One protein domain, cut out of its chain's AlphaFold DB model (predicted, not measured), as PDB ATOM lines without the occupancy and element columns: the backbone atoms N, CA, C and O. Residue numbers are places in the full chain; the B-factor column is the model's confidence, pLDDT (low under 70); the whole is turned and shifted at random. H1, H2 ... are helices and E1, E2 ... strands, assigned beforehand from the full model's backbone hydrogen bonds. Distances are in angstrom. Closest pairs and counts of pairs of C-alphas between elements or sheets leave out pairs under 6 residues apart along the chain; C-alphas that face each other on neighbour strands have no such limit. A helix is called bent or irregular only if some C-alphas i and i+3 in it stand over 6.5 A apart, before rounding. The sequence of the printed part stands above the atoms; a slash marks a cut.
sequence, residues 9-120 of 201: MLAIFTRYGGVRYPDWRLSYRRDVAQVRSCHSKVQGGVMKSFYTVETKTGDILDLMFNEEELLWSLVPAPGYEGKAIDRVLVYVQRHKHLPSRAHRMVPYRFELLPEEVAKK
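This is residues 9 to 120 of the 201 residues of an uncharacterized protein of Balneola sp (UniProt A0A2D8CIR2). A single antiparallel sheet of seven strands folds back on itself at the long, bent strand E2, with E1, E6 and E7 in one leaf and E3, E4 and E5 in the other, face to face. The edge strand E5 comes back close to E6 and E1, nearly closing a flattened barrel, and the short helix H1 packs on E6. The 112 printed residues hold, along the chain, E1 to E7 and then H1; the sheet's order is E1, E6, E7, E2, E3, E4, E5, and the class is mostly strand. The whole is compact, with a radius of gyration of the C-alphas of 13.4 A, and rounded, spanning 38 by 32 by 29 A.

The folded sheet, one sheet bent back into two leaves, is strongly twisted; its hinge is E2, residues 29 to 43, which bends by 97 degrees at residue 33. E2 and E3, residues 46 to 55, form a hairpin, with N 39 and O 50 at 3.0 A. E3 and E4, residues 60 to 66, form another, with N 51 and O 63 at 2.9 A. E4 and E5, residues 71 to 74, form a third, with N 64 and O 73 at 2.9 A. E2, E3, E4 and E5 are a meander, each strand the antiparallel neighbour of the one before. In the other leaf, E7, residues 105 to 114, is antiparallel to E2, with N 30 and O 110 at 2.8 A. E6, residues 83 to 92, forms a hairpin with E7, with N 89 and O 109 at 2.8 A. E1, residues 9 to 14, is antiparallel to E6, with N 11 and O 90 at 2.9 A. The closest C-alphas of E5 and E6 are those of Ser 73 and Ile 85, 5.2 A apart; E1 and E4 are apart. H1, residues 115 to 118, is on the sheet over E6, at a height over the sheet of 6.8 A, and is too short for any O i to N i+4 pair.

E1 begins at C-alpha 9, (47.329, -17.492, -1.926). E2 is 28.5 A long from first to last C-alpha, E3 27.4 A, E6 25.1 A, E7 24.7 A and E4 20.1 A. E2 ends at C-alpha 43, (58.791, -31.459, 17.362), and H1 at C-alpha 118, (47.805, -42.677, -2.268).

The two C-alphas farthest apart, those of His 97 and Lys 120, are 40.5 A from each other. The printed part has no cut. The links E1 to E2 and E6 to E7 are long, of 14 and 12 residues. The mean pLDDT of the printed part is 92.6; residues 19 to 22 and residue 96 are under 70.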
ATOM      1  N   MET A   9      47.114 -16.377  -1.021       97.19
ATOM      2  CA  MET A   9      47.329 -17.492  -1.926       97.19
ATOM      3  C   MET A   9      46.441 -18.666  -1.539       97.19
ATOM      4  O   MET A   9      46.426 -19.097  -0.395       97.19
ATOM      5  N   LEU A  10      45.753 -19.243  -2.512       96.94
ATOM      6  CA  LEU A  10      45.342 -20.634  -2.466       96.94
ATOM      7  C   LEU A  10      46.443 -21.457  -3.129       96.94
ATOM      8  O   LEU A  10      46.714 -21.281  -4.316       96.94
ATOM      9  N   ALA A  11      47.067 -22.349  -2.368       96.31
ATOM     10  CA  ALA A  11      48.118 -23.237  -2.847       96.31
ATOM     11  C   ALA A  11      47.711 -24.699  -2.660       96.31
ATOM     12  O   ALA A  11      47.052 -25.057  -1.682       96.31
ATOM     13  N   ILE A  12      48.114 -25.543  -3.605       95.81
ATOM     14  CA  ILE A  12      47.910 -26.987  -3.547       95.81
ATOM     15  C   ILE A  12      49.204 -27.639  -3.108       95.81
ATOM     16  O   ILE A  12      50.241 -27.477  -3.746       95.81
ATOM     17  N   PHE A  13      49.110 -28.397  -2.030       95.69
ATOM     18  CA  PHE A  13      50.170 -29.231  -1.501       95.69
ATOM     19  C   PHE A  13      49.937 -30.661  -1.947       95.69
ATOM     20  O   PHE A  13      48.796 -31.124  -1.957       95.69
ATOM     21  N   THR A  14      51.012 -31.346  -2.313       93.12
ATOM     22  CA  THR A  14      50.977 -32.709  -2.839       93.12
ATOM     23  C   THR A  14      52.104 -33.515  -2.230       93.12
ATOM     24  O   THR A  14      53.249 -33.056  -2.241       93.12
ATOM     25  N   ARG A  15      51.802 -34.720  -1.752       91.56
ATOM     26  CA  ARG A  15      52.813 -35.598  -1.164       91.56
ATOM     27  C   ARG A  15      53.269 -36.690  -2.124       91.56
ATOM     28  O   ARG A  15      54.434 -36.736  -2.503       91.56
ATOM     29  N   TYR A  16      52.347 -37.551  -2.535       89.38
ATOM     30  CA  TYR A  16      52.645 -38.750  -3.315       89.38
ATOM     31  C   TYR A  16      52.385 -38.506  -4.805       89.38
ATOM     32  O   TYR A  16      53.258 -38.707  -5.658       89.38
ATOM     33  N   GLY A  17      51.184 -38.023  -5.123       77.56
ATOM     34  CA  GLY A  17      50.748 -37.773  -6.487       77.56
ATOM     35  C   GLY A  17      51.411 -36.538  -7.087       77.56
ATOM     36  O   GLY A  17      51.421 -35.465  -6.491       77.56
ATOM     37  N   GLY A  18      51.924 -36.665  -8.310       70.62
ATOM     38  CA  GLY A  18      52.326 -35.508  -9.107       70.62
ATOM     39  C   GLY A  18      51.088 -34.827  -9.660       70.62
ATOM     40  O   GLY A  18      50.242 -35.480 -10.269       70.62
ATOM     41  N   VAL A  19      50.967 -33.524  -9.452       66.19
ATOM     42  CA  VAL A  19      49.820 -32.758  -9.936       66.19
ATOM     43  C   VAL A  19      50.319 -31.775 -10.984       66.19
ATOM     44  O   VAL A  19      51.163 -30.939 -10.686       66.19
ATOM     45  N   ARG A  20      49.847 -31.913 -12.229       62.22
ATOM     46  CA  ARG A  20      49.976 -30.852 -13.244       62.22
ATOM     47  C   ARG A  20      48.817 -29.863 -13.161       62.22
ATOM     48  O   ARG A  20      49.025 -28.680 -13.372       62.22
ATOM     49  N   TYR A  21      47.631 -30.360 -12.809       66.75
ATOM     50  CA  TYR A  21      46.410 -29.572 -12.691       66.75
ATOM     51  C   TYR A  21      45.648 -29.927 -11.419       66.75
ATOM     52  O   TYR A  21      45.648 -31.098 -11.042       66.75
ATOM     53  N   PRO A  22      44.966 -28.956 -10.799       67.12
ATOM     54  CA  PRO A  22      44.188 -29.073  -9.564       67.12
ATOM     55  C   PRO A  22      42.942 -29.969  -9.706       67.12
ATOM     56  O   PRO A  22      41.813 -29.529  -9.503       67.12
ATOM     57  N   ASP A  23      43.133 -31.232 -10.068       81.50
ATOM     58  CA  ASP A  23      42.080 -32.235 -10.131       81.50
ATOM     59  C   ASP A  23      41.877 -32.878  -8.748       81.50
ATOM     60  O   ASP A  23      42.801 -32.943  -7.931       81.50
ATOM     61  N   TRP A  24      40.669 -33.353  -8.463       89.56
ATOM     62  CA  TRP A  24      40.312 -33.974  -7.190       89.56
ATOM     63  C   TRP A  24      39.710 -35.345  -7.438       89.56
ATOM     64  O   TRP A  24      38.723 -35.478  -8.159       89.56
ATOM     65  N   ARG A  25      40.214 -36.364  -6.741       90.88
ATOM     66  CA  ARG A  25      39.567 -37.676  -6.715       90.88
ATOM     67  C   ARG A  25      38.320 -37.574  -5.846       90.88
ATOM     68  O   ARG A  25      38.388 -37.708  -4.626       90.88
ATOM     69  N   LEU A  26      37.183 -37.289  -6.483       90.25
ATOM     70  CA  LEU A  26      35.944 -36.865  -5.821       90.25
ATOM     71  C   LEU A  26      35.496 -37.788  -4.677       90.25
ATOM     72  O   LEU A  26      35.061 -37.286  -3.646       90.25
ATOM     73  N   SER A  27      35.677 -39.105  -4.799       93.25
ATOM     74  CA  SER A  27      35.352 -40.081  -3.743       93.25
ATOM     75  C   SER A  27      36.160 -39.899  -2.450       93.25
ATOM     76  O   SER A  27      35.706 -40.257  -1.364       93.25
ATOM     77  N   TYR A  28      37.365 -39.339  -2.550       94.56
ATOM     78  CA  TYR A  28      38.282 -39.130  -1.428       94.56
ATOM     79  C   TYR A  28      38.353 -37.672  -0.977       94.56
ATOM     80  O   TYR A  28      38.968 -37.375   0.046       94.56
ATOM     81  N   ARG A  29      37.726 -36.757  -1.722       95.62
ATOM     82  CA  ARG A  29      37.693 -35.337  -1.387       95.62
ATOM     83  C   ARG A  29      36.927 -35.113  -0.084       95.62
ATOM     84  O   ARG A  29      35.857 -35.679   0.139       95.62
ATOM     85  N   ARG A  30      37.470 -34.239   0.755       96.81
ATOM     86  CA  ARG A  30      36.842 -33.684   1.950       96.81
ATOM     87  C   ARG A  30      36.953 -32.169   1.883       96.81
ATOM     88  O   ARG A  30      38.041 -31.624   1.700       96.81
ATOM     89  N   ASP A  31      35.817 -31.495   1.987       97.69
ATOM     90  CA  ASP A  31      35.769 -30.041   2.107       97.69
ATOM     91  C   ASP A  31      35.720 -29.672   3.585       97.69
ATOM     92  O   ASP A  31      34.906 -30.220   4.332       97.69
ATOM     93  N   VAL A  32      36.570 -28.735   3.999       98.06
ATOM     94  CA  VAL A  32      36.577 -28.225   5.370       98.06
ATOM     95  C   VAL A  32      35.372 -27.300   5.546       98.06
ATOM     96  O   VAL A  32      35.137 -26.403   4.733       98.06
ATOM     97  N   ALA A  33      34.580 -27.543   6.588       98.06
ATOM     98  CA  ALA A  33      33.541 -26.630   7.047       98.06
ATOM     99  C   ALA A  33      34.157 -25.543   7.934       98.06
ATOM    100  O   ALA A  33      33.929 -24.359   7.704       98.06
ATOM    101  N   GLN A  34      34.985 -25.950   8.903       97.44
ATOM    102  CA  GLN A  34      35.724 -25.041   9.774       97.44
ATOM    103  C   GLN A  34      36.990 -25.685  10.352       97.44
ATOM    104  O   GLN A  34      37.079 -26.903  10.518       97.44
ATOM    105  N   VAL A  35      37.961 -24.845  10.711       97.69
ATOM    106  CA  VAL A  35      39.092 -25.233  11.562       97.69
ATOM    107  C   VAL A  35      38.694 -24.949  13.007       97.69
ATOM    108  O   VAL A  35      38.561 -23.791  13.392       97.69
ATOM    109  N   ARG A  36      38.480 -26.003  13.803       97.25
ATOM    110  CA  ARG A  36      38.035 -25.893  15.203       97.25
ATOM    111  C   ARG A  36      39.151 -25.414  16.122       97.25
ATOM    112  O   ARG A  36      38.902 -24.688  17.077       97.25
ATOM    113  N   SER A  37      40.377 -25.852  15.854       97.12
ATOM    114  CA  SER A  37      41.562 -25.413  16.582       97.12
ATOM    115  C   SER A  37      42.800 -25.524  15.697       97.12
ATOM    116  O   SER A  37      42.849 -26.364  14.795       97.12
ATOM    117  N   CYS A  38      43.801 -24.679  15.942       97.31
ATOM    118  CA  CYS A  38      45.115 -24.848  15.338       97.31
ATOM    119  C   CYS A  38      46.229 -24.308  16.239       97.31
ATOM    120  O   CYS A  38      46.031 -23.370  17.012       97.31
ATOM    121  N   HIS A  39      47.409 -24.911  16.150       96.50
ATOM    122  CA  HIS A  39      48.599 -24.472  16.877       96.50
ATOM    123  C   HIS A  39      49.872 -24.896  16.143       96.50
ATOM    124  O   HIS A  39      49.844 -25.794  15.306       96.50
ATOM    125  N   SER A  40      50.998 -24.272  16.481       95.62
ATOM    126  CA  SER A  40      52.313 -24.643  15.949       95.62
ATOM    127  C   SER A  40      53.240 -25.011  17.098       95.62
ATOM    128  O   SER A  40      53.172 -24.400  18.165       95.62
ATOM    129  N   LYS A  41      54.100 -26.007  16.895       95.44
ATOM    130  CA  LYS A  41      55.140 -26.392  17.856       95.44
ATOM    131  C   LYS A  41      56.338 -27.010  17.148       95.44
ATOM    132  O   LYS A  41      56.200 -27.633  16.097       95.44
ATOM    133  N   VAL A  42      57.503 -26.896  17.777       96.00
ATOM    134  CA  VAL A  42      58.705 -27.621  17.356       96.00
ATOM    135  C   VAL A  42      58.622 -29.053  17.882       96.00
ATOM    136  O   VAL A  42      58.431 -29.269  19.079       96.00
ATOM    137  N   GLN A  43      58.758 -30.043  17.000       93.12
ATOM    138  CA  GLN A  43      58.791 -31.459  17.362       93.12
ATOM    139  C   GLN A  43      59.939 -32.150  16.627       93.12
ATOM    140  O   GLN A  43      59.935 -32.223  15.401       93.12
ATOM    141  N   GLY A  44      60.906 -32.683  17.383       90.50
ATOM    142  CA  GLY A  44      62.102 -33.305  16.804       90.50
ATOM    143  C   GLY A  44      62.980 -32.309  16.041       90.50
ATOM    144  O   GLY A  44      63.531 -32.658  15.009       90.50
ATOM    145  N   GLY A  45      63.042 -31.055  16.504       92.31
ATOM    146  CA  GLY A  45      63.785 -29.974  15.846       92.31
ATOM    147  C   GLY A  45      63.064 -29.311  14.669       92.31
ATOM    148  O   GLY A  45      63.494 -28.245  14.253       92.31
ATOM    149  N   VAL A  46      61.951 -29.880  14.195       92.81
ATOM    150  CA  VAL A  46      61.211 -29.389  13.023       92.81
ATOM    151  C   VAL A  46      59.967 -28.614  13.444       92.81
ATOM    152  O   VAL A  46      59.209 -29.076  14.307       92.81
ATOM    153  N   MET A  47      59.723 -27.456  12.825       94.69
ATOM    154  CA  MET A  47      58.480 -26.708  13.039       94.69
ATOM    155  C   MET A  47      57.290 -27.407  12.367       94.69
ATOM    156  O   MET A  47      57.294 -27.682  11.165       94.69
ATOM    157  N   LYS A  48      56.239 -27.675  13.147       96.81
ATOM    158  CA  LYS A  48      55.006 -28.299  12.660       96.81
ATOM    159  C   LYS A  48      53.778 -27.514  13.098       96.81
ATOM    160  O   LYS A  48      53.700 -27.056  14.239       96.81
ATOM    161  N   SER A  49      52.792 -27.449  12.214       97.31
ATOM    162  CA  SER A  49      51.471 -26.888  12.491       97.31
ATOM    163  C   SER A  49      50.414 -27.990  12.538       97.31
ATOM    164  O   SER A  49      50.419 -28.900  11.715       97.31
ATOM    165  N   PHE A  50      49.520 -27.922  13.516       97.88
ATOM    166  CA  PHE A  50      48.490 -28.918  13.796       97.88
ATOM    167  C   PHE A  50      47.114 -28.266  13.714       97.88
ATOM    168  O   PHE A  50      46.942 -27.134  14.173       97.88
ATOM    169  N   TYR A  51      46.147 -28.988  13.158       98.44
ATOM    170  CA  TYR A  51      44.802 -28.489  12.889       98.44
ATOM    171  C   TYR A  51      43.774 -29.548  13.251       98.44
ATOM    172  O   TYR A  51      43.827 -30.643  12.700       98.44
ATOM    173  N   THR A  52      42.798 -29.197  14.082       98.31
ATOM    174  CA  THR A  52      41.567 -29.983  14.214       98.31
ATOM    175  C   THR A  52      40.546 -29.402  13.251       98.31
ATOM    176  O   THR A  52      40.102 -28.261  13.423       98.31
ATOM    177  N   VAL A  53      40.183 -30.161  12.223       98.12
ATOM    178  CA  VAL A  53      39.263 -29.731  11.167       98.12
ATOM    179  C   VAL A  53      37.944 -30.475  11.272       98.12
ATOM    180  O   VAL A  53      37.912 -31.672  11.538       98.12
ATOM    181  N   GLU A  54      36.855 -29.756  11.036       98.31
ATOM    182  CA  GLU A  54      35.534 -30.333  10.820       98.31
ATOM    183  C   GLU A  54      35.212 -30.243   9.330       98.31
ATOM    184  O   GLU A  54      35.330 -29.181   8.711       98.31
ATOM    185  N   THR A  55      34.841 -31.369   8.735       97.62
ATOM    186  CA  THR A  55      34.463 -31.448   7.324       97.62
ATOM    187  C   THR A  55      32.984 -31.125   7.134       97.62
ATOM    188  O   THR A  55      32.176 -31.260   8.049       97.62
ATOM    189  N   LYS A  56      32.585 -30.765   5.911       97.19
ATOM    190  CA  LYS A  56      31.166 -30.557   5.568       97.19
ATOM    191  C   LYS A  56      30.305 -31.818   5.707       97.19
ATOM    192  O   LYS A  56      29.086 -31.703   5.742       97.19
ATOM    193  N   THR A  57      30.920 -32.998   5.765       94.69
ATOM    194  CA  THR A  57      30.246 -34.281   6.014       94.69
ATOM    195  C   THR A  57      30.118 -34.610   7.503       94.69
ATOM    196  O   THR A  57      29.502 -35.615   7.835       94.69
ATOM    197  N   GLY A  58      30.655 -33.768   8.395       94.31
ATOM    198  CA  GLY A  58      30.593 -33.938   9.850       94.31
ATOM    199  C   GLY A  58      31.788 -34.676  10.464       94.31
ATOM    200  O   GLY A  58      31.874 -34.772  11.684       94.31
ATOM    201  N   ASP A  59      32.735 -35.164   9.653       94.38
ATOM    202  CA  ASP A  59      33.948 -35.815  10.163       94.38
ATOM    203  C   ASP A  59      34.848 -34.794  10.868       94.38
ATOM    204  O   ASP A  59      35.081 -33.703  10.333       94.38
ATOM    205  N   ILE A  60      35.405 -35.178  12.019       96.56
ATOM    206  CA  ILE A  60      36.398 -34.395  12.760       96.56
ATOM    207  C   ILE A  60      37.735 -35.123  12.692       96.56
ATOM    208  O   ILE A  60      37.832 -36.295  13.051       96.56
ATOM    209  N   LEU A  61      38.755 -34.426  12.199       97.12
ATOM    210  CA  LEU A  61      40.055 -34.993  11.858       97.12
ATOM    211  C   LEU A  61      41.168 -34.076  12.345       97.12
ATOM    212  O   LEU A  61      41.046 -32.853  12.268       97.12
ATOM    213  N   ASP A  62      42.283 -34.670  12.754       97.88
ATOM    214  CA  ASP A  62      43.492 -33.928  13.080       97.88
ATOM    215  C   ASP A  62      44.503 -34.034  11.931       97.88
ATOM    216  O   ASP A  62      44.918 -35.121  11.523       97.88
ATOM    217  N   LEU A  63      44.902 -32.884  11.393       98.25
ATOM    218  CA  LEU A  63      45.908 -32.750  10.347       98.25
ATOM    219  C   LEU A  63      47.194 -32.165  10.925       98.25
ATOM    220  O   LEU A  63      47.174 -31.313  11.814       98.25
ATOM    221  N   MET A  64      48.320 -32.587  10.363       97.94
ATOM    222  CA  MET A  64      49.644 -32.065  10.669       97.94
ATOM    223  C   MET A  64      50.300 -31.577   9.383       97.94
ATOM    224  O   MET A  64      50.301 -32.270   8.368       97.94
ATOM    225  N   PHE A  65      50.901 -30.399   9.451       98.12
ATOM    226  CA  PHE A  65      51.709 -29.810   8.402       98.12
ATOM    227  C   PHE A  65      53.155 -29.683   8.883       98.12
ATOM    228  O   PHE A  65      53.425 -29.022   9.886       98.12
ATOM    229  N   ASN A  66      54.078 -30.330   8.175       97.19
ATOM    230  CA  ASN A  66      55.509 -30.104   8.321       97.19
ATOM    231  C   ASN A  66      55.892 -28.879   7.484       97.19
ATOM    232  O   ASN A  66      55.840 -28.933   6.254       97.19
ATOM    233  N   GLU A  67      56.255 -27.787   8.157       94.94
ATOM    234  CA  GLU A  67      56.475 -26.490   7.513       94.94
ATOM    235  C   GLU A  67      57.759 -26.442   6.683       94.94
ATOM    236  O   GLU A  67      57.806 -25.746   5.673       94.94
ATOM    237  N   GLU A  68      58.781 -27.199   7.079       93.69
ATOM    238  CA  GLU A  68      60.080 -27.235   6.400       93.69
ATOM    239  C   GLU A  68      60.038 -28.124   5.154       93.69
ATOM    240  O   GLU A  68      60.616 -27.790   4.120       93.69
ATOM    241  N   GLU A  69      59.299 -29.233   5.231       94.88
ATOM    242  CA  GLU A  69      59.182 -30.203   4.139       94.88
ATOM    243  C   GLU A  69      57.977 -29.942   3.223       94.88
ATOM    244  O   GLU A  69      57.848 -30.594   2.187       94.88
ATOM    245  N   LEU A  70      57.094 -29.003   3.579       96.31
ATOM    246  CA  LEU A  70      55.833 -28.717   2.884       96.31
ATOM    247  C   LEU A  70      54.925 -29.951   2.737       96.31
ATOM    248  O   LEU A  70      54.239 -30.121   1.728       96.31
ATOM    249  N   LEU A  71      54.908 -30.817   3.752       96.31
ATOM    250  CA  LEU A  71      54.152 -32.070   3.734       96.31
ATOM    251  C   LEU A  71      52.982 -32.032   4.709       96.31
ATOM    252  O   LEU A  71      53.150 -31.751   5.896       96.31
ATOM    253  N   TRP A  72      51.804 -32.392   4.205       97.44
ATOM    254  CA  TRP A  72      50.611 -32.618   5.012       97.44
ATOM    255  C   TRP A  72      50.440 -34.107   5.310       97.44
ATOM    256  O   TRP A  72      50.693 -34.966   4.463       97.44
ATOM    257  N   SER A  73      49.983 -34.419   6.516       97.00
ATOM    258  CA  SER A  73      49.640 -35.776   6.922       97.00
ATOM    259  C   SER A  73      48.467 -35.786   7.887       97.00
ATOM    260  O   SER A  73      48.165 -34.792   8.548       97.00
ATOM    261  N   LEU A  74      47.832 -36.947   7.994       97.06
ATOM    262  CA  LEU A  74      46.865 -37.218   9.042       97.06
ATOM    263  C   LEU A  74      47.606 -37.495  10.357       97.06
ATOM    264  O   LEU A  74      48.650 -38.153  10.351       97.06
ATOM    265  N   VAL A  75      47.088 -36.992  11.473       95.88
ATOM    266  CA  VAL A  75      47.537 -37.413  12.805       95.88
ATOM    267  C   VAL A  75      46.923 -38.788  13.099       95.88
ATOM    268  O   VAL A  75      45.723 -38.956  12.881       95.88
ATOM    269  N   PRO A  76      47.701 -39.782  13.571       92.81
ATOM    270  CA  PRO A  76      47.173 -41.111  13.863       92.81
ATOM    271  C   PRO A  76      45.964 -41.058  14.803       92.81
ATOM    272  O   PRO A  76      46.050 -40.495  15.893       92.81
ATOM    273  N   ALA A  77      44.855 -41.656  14.375       91.69
ATOM    274  CA  ALA A  77      43.607 -41.705  15.125       91.69
ATOM    275  C   ALA A  77      42.835 -43.001  14.804       91.69
ATOM    276  O   ALA A  77      42.923 -43.479  13.666       91.69
ATOM    277  N   PRO A  78      42.059 -43.542  15.765       90.69
ATOM    278  CA  PRO A  78      41.227 -44.719  15.539       90.69
ATOM    279  C   PRO A  78      40.246 -44.540  14.375       90.69
ATOM    280  O   PRO A  78      39.597 -43.500  14.265       90.69
ATOM    281  N   GLY A  79      40.113 -45.558  13.525       89.75
ATOM    282  CA  GLY A  79      39.219 -45.553  12.360       89.75
ATOM    283  C   GLY A  79      39.835 -44.953  11.092       89.75
ATOM    284  O   GLY A  79      39.223 -45.006  10.021       89.75
ATOM    285  N   TYR A  80      41.053 -44.417  11.189       92.06
ATOM    286  CA  TYR A  80      41.806 -43.874  10.061       92.06
ATOM    287  C   TYR A  80      43.152 -44.574   9.844       92.06
ATOM    288  O   TYR A  80      44.036 -44.051   9.160       92.06
ATOM    289  N   GLU A  81      43.312 -45.776  10.388       93.94
ATOM    290  CA  GLU A  81      44.458 -46.632  10.119       93.94
ATOM    291  C   GLU A  81      44.561 -46.940   8.618       93.94
ATOM    292  O   GLU A  81      43.564 -47.179   7.929       93.94
ATOM    293  N   GLY A  82      45.785 -46.891   8.087       93.50
ATOM    294  CA  GLY A  82      46.031 -47.074   6.657       93.50
ATOM    295  C   GLY A  82      45.367 -46.008   5.781       93.50
ATOM    296  O   GLY A  82      45.081 -46.271   4.610       93.50
ATOM    297  N   LYS A  83      45.069 -44.818   6.325       95.75
ATOM    298  CA  LYS A  83      44.662 -43.644   5.546       95.75
ATOM    299  C   LYS A  83      45.812 -42.661   5.390       95.75
ATOM    300  O   LYS A  83      46.640 -42.489   6.279       95.75
ATOM    301  N   ALA A  84      45.823 -41.967   4.262       95.38
ATOM    302  CA  ALA A  84      46.838 -40.986   3.928       95.38
ATOM    303  C   ALA A  84      46.223 -39.723   3.320       95.38
ATOM    304  O   ALA A  84      45.203 -39.769   2.625       95.38
ATOM    305  N   ILE A  85      46.896 -38.602   3.574       95.81
ATOM    306  CA  ILE A  85      46.658 -37.327   2.902       95.81
ATOM    307  C   ILE A  85      47.610 -37.245   1.715       95.81
ATOM    308  O   ILE A  85      48.810 -37.470   1.878       95.81
ATOM    309  N   ASP A  86      47.081 -36.921   0.537       93.69
ATOM    310  CA  ASP A  86      47.906 -36.674  -0.650       93.69
ATOM    311  C   ASP A  86      47.829 -35.213  -1.087       93.69
ATOM    312  O   ASP A  86      48.846 -34.522  -1.079       93.69
ATOM    313  N   ARG A  87      46.624 -34.724  -1.416       94.31
ATOM    314  CA  ARG A  87      46.405 -33.341  -1.858       94.31
ATOM    315  C   ARG A  87      45.722 -32.514  -0.783       94.31
ATOM    316  O   ARG A  87      44.720 -32.953  -0.219       94.31
ATOM    317  N   VAL A  88      46.211 -31.297  -0.558       96.81
ATOM    318  CA  VAL A  88      45.584 -30.307   0.332       96.81
ATOM    319  C   VAL A  88      45.570 -28.947  -0.352       96.81
ATOM    320  O   VAL A  88      46.612 -28.441  -0.749       96.81
ATOM    321  N   LEU A  89      44.393 -28.342  -0.477       97.12
ATOM    322  CA  LEU A  89      44.230 -26.945  -0.856       97.12
ATOM    323  C   LEU A  89      44.240 -26.107   0.413       97.12
ATOM    324  O   LEU A  89      43.395 -26.292   1.293       97.12
ATOM    325  N   VAL A  90      45.183 -25.183   0.491       97.44
ATOM    326  CA  VAL A  90      45.434 -24.366   1.673       97.44
ATOM    327  C   VAL A  90      45.314 -22.904   1.297       97.44
ATOM    328  O   VAL A  90      45.873 -22.465   0.294       97.44
ATOM    329  N   TYR A  91      44.611 -22.154   2.132       96.50
ATOM    330  CA  TYR A  91      44.604 -20.706   2.098       96.50
ATOM    331  C   TYR A  91      45.750 -20.157   2.946       96.50
ATOM    332  O   TYR A  91      45.758 -20.301   4.169       96.50
ATOM    333  N   VAL A  92      46.724 -19.542   2.281       95.44
ATOM    334  CA  VAL A  92      47.868 -18.873   2.888       95.44
ATOM    335  C   VAL A  92      47.585 -17.380   2.980       95.44
ATOM    336  O   VAL A  92      47.479 -16.689   1.966       95.44
ATOM    337  N   GLN A  93      47.458 -16.891   4.210       92.12
ATOM    338  CA  GLN A  93      47.120 -15.503   4.496       92.12
ATOM    339  C   GLN A  93      48.351 -14.600   4.416       92.12
ATOM    340  O   GLN A  93      49.402 -14.880   5.012       92.12
ATOM    341  N   ARG A  94      48.188 -13.445   3.764       85.75
ATOM    342  CA  ARG A  94      49.221 -12.402   3.696       85.75
ATOM    343  C   ARG A  94      49.483 -11.721   5.044       85.75
ATOM    344  O   ARG A  94      50.516 -11.082   5.226       85.75
ATOM    345  N   HIS A  95      48.533 -11.802   5.978       76.19
ATOM    346  CA  HIS A  95      48.594 -11.098   7.257       76.19
ATOM    347  C   HIS A  95      49.596 -11.751   8.216       76.19
ATOM    348  O   HIS A  95      49.512 -12.937   8.522       76.19
ATOM    349  N   LYS A  96      50.534 -10.943   8.725       68.12
ATOM    350  CA  LYS A  96      51.584 -11.396   9.654       68.12
ATOM    351  C   LYS A  96      51.174 -11.356  11.126       68.12
ATOM    352  O   LYS A  96      51.799 -12.018  11.944       68.12
ATOM    353  N   HIS A  97      50.130 -10.601  11.466       75.62
ATOM    354  CA  HIS A  97      49.652 -10.435  12.841       75.62
ATOM    355  C   HIS A  97      48.566 -11.458  13.181       75.62
ATOM    356  O   HIS A  97      47.436 -11.091  13.489       75.62
ATOM    357  N   LEU A  98      48.902 -12.741  13.076       82.19
ATOM    358  CA  LEU A  98      48.026 -13.824  13.516       82.19
ATOM    359  C   LEU A  98      48.577 -14.479  14.791       82.19
ATOM    360  O   LEU A  98      49.787 -14.423  15.017       82.19
ATOM    361  N   PRO A  99      47.721 -15.119  15.613       83.38
ATOM    362  CA  PRO A  99      48.135 -15.666  16.909       83.38
ATOM    363  C   PRO A  99      49.226 -16.740  16.822       83.38
ATOM    364  O   PRO A  99      49.989 -16.928  17.764       83.38
ATOM    365  N   SER A 100      49.301 -17.467  15.704       86.56
ATOM    366  CA  SER A 100      50.354 -18.452  15.450       86.56
ATOM    367  C   SER A 100      50.597 -18.643  13.953       86.56
ATOM    368  O   SER A 100      49.805 -18.198  13.119       86.56
ATOM    369  N   ARG A 101      51.678 -19.351  13.608       89.19
ATOM    370  CA  ARG A 101      52.011 -19.708  12.221       89.19
ATOM    371  C   ARG A 101      50.925 -20.573  11.578       89.19
ATOM    372  O   ARG A 101      50.584 -20.331  10.426       89.19
ATOM    373  N   ALA A 102      50.303 -21.475  12.339       93.56
ATOM    374  CA  ALA A 102      49.202 -22.310  11.860       93.56
ATOM    375  C   ALA A 102      48.007 -21.486  11.347       93.56
ATOM    376  O   ALA A 102      47.422 -21.807  10.318       93.56
ATOM    377  N   HIS A 103      47.692 -20.353  11.984       93.12
ATOM    378  CA  HIS A 103      46.600 -19.480  11.529       93.12
ATOM    379  C   HIS A 103      46.845 -18.899  10.129       93.12
ATOM    380  O   HIS A 103      45.905 -18.464   9.466       93.12
ATOM    381  N   ARG A 104      48.101 -18.889   9.669       91.81
ATOM    382  CA  ARG A 104      48.458 -18.395   8.340       91.81
ATOM    383  C   ARG A 104      48.159 -19.392   7.236       91.81
ATOM    384  O   ARG A 104      48.076 -18.955   6.099       91.81
ATOM    385  N   MET A 105      48.024 -20.683   7.536       93.81
ATOM    386  CA  MET A 105      47.883 -21.752   6.545       93.81
ATOM    387  C   MET A 105      46.634 -22.575   6.835       93.81
ATOM    388  O   MET A 105      46.673 -23.624   7.466       93.81
ATOM    389  N   VAL A 106      45.495 -22.085   6.365       95.44
ATOM    390  CA  VAL A 106      44.191 -22.665   6.680       95.44
ATOM    391  C   VAL A 106      43.836 -23.729   5.635       95.44
ATOM    392  O   VAL A 106      43.642 -23.379   4.468       95.44
ATOM    393  N   PRO A 107      43.734 -25.023   5.994       97.50
ATOM    394  CA  PRO A 107      43.284 -26.042   5.055       97.50
ATOM    395  C   PRO A 107      41.825 -25.781   4.665       97.50
ATOM    396  O   PRO A 107      40.960 -25.593   5.517       97.50
ATOM    397  N   TYR A 108      41.552 -25.780   3.364       96.50
ATOM    398  CA  TYR A 108      40.221 -25.534   2.802       96.50
ATOM    399  C   TYR A 108      39.581 -26.818   2.262       96.50
ATOM    400  O   TYR A 108      38.370 -27.028   2.345       96.50
ATOM    401  N   ARG A 109      40.406 -27.700   1.697       96.56
ATOM    402  CA  ARG A 109      39.994 -28.976   1.107       96.56
ATOM    403  C   ARG A 109      41.172 -29.934   1.111       96.56
ATOM    404  O   ARG A 109      42.300 -29.502   0.904       96.56
ATOM    405  N   PHE A 110      40.922 -31.223   1.281       96.88
ATOM    406  CA  PHE A 110      41.960 -32.241   1.173       96.88
ATOM    407  C   PHE A 110      41.416 -33.559   0.633       96.88
ATOM    408  O   PHE A 110      40.205 -33.754   0.531       96.88
ATOM    409  N   GLU A 111      42.316 -34.466   0.271       95.88
ATOM    410  CA  GLU A 111      41.979 -35.853  -0.027       95.88
ATOM    411  C   GLU A 111      42.378 -36.763   1.131       95.88
ATOM    412  O   GLU A 111      43.499 -36.681   1.629       95.88
ATOM    413  N   LEU A 112      41.464 -37.654   1.516       95.94
ATOM    414  CA  LEU A 112      41.690 -38.709   2.496       95.94
ATOM    415  C   LEU A 112      41.506 -40.065   1.816       95.94
ATOM    416  O   LEU A 112      40.388 -40.482   1.505       95.94
ATOM    417  N   LEU A 113      42.618 -40.744   1.561       95.12
ATOM    418  CA  LEU A 113      42.664 -41.959   0.751       95.12
ATOM    419  C   LEU A 113      43.106 -43.157   1.584       95.12
ATOM    420  O   LEU A 113      43.815 -42.969   2.567       95.12
ATOM    421  N   PRO A 114      42.781 -44.396   1.179       95.75
ATOM    422  CA  PRO A 114      43.583 -45.546   1.579       95.75
ATOM    423  C   PRO A 114      45.047 -45.340   1.166       95.75
ATOM    424  O   PRO A 114      45.320 -44.871   0.058       95.75
ATOM    425  N   GLU A 115      45.977 -45.701   2.039       93.69
ATOM    426  CA  GLU A 115      47.412 -45.483   1.862       93.69
ATOM    427  C   GLU A 115      47.942 -46.131   0.579       93.69
ATOM    428  O   GLU A 115      48.657 -45.480  -0.179       93.69
ATOM    429  N   GLU A 116      47.483 -47.340   0.261       93.25
ATOM    430  CA  GLU A 116      47.847 -48.047  -0.975       93.25
ATOM    431  C   GLU A 116      47.426 -47.295  -2.242       93.25
ATOM    432  O   GLU A 116      48.121 -47.295  -3.257       93.25
ATOM    433  N   VAL A 117      46.288 -46.598  -2.190       93.19
ATOM    434  CA  VAL A 117      45.806 -45.779  -3.309       93.19
ATOM    435  C   VAL A 117      46.642 -44.507  -3.428       93.19
ATOM    436  O   VAL A 117      46.988 -44.103  -4.538       93.19
ATOM    437  N   ALA A 118      46.976 -43.878  -2.298       90.62
ATOM    438  CA  ALA A 118      47.805 -42.677  -2.268       90.62
ATOM    439  C   ALA A 118      49.225 -42.958  -2.782       90.62
ATOM    440  O   ALA A 118      49.745 -42.212  -3.609       90.62
ATOM    441  N   LYS A 119      49.822 -44.070  -2.343       91.31
ATOM    442  CA  LYS A 119      51.204 -44.459  -2.642       91.31
ATOM    443  C   LYS A 119      51.367 -45.287  -3.913       91.31
ATOM    444  O   LYS A 119      52.484 -45.661  -4.242       91.31
ATOM    445  N   LYS A 120      50.300 -45.520  -4.682       88.44
ATOM    446  CA  LYS A 120      50.339 -46.343  -5.903       88.44
ATOM    447  C   LYS A 120      51.449 -45.951  -6.894       88.44
ATOM    448  O   LYS A 120      51.966 -46.808  -7.599       88.44
TER     449      LYS A 120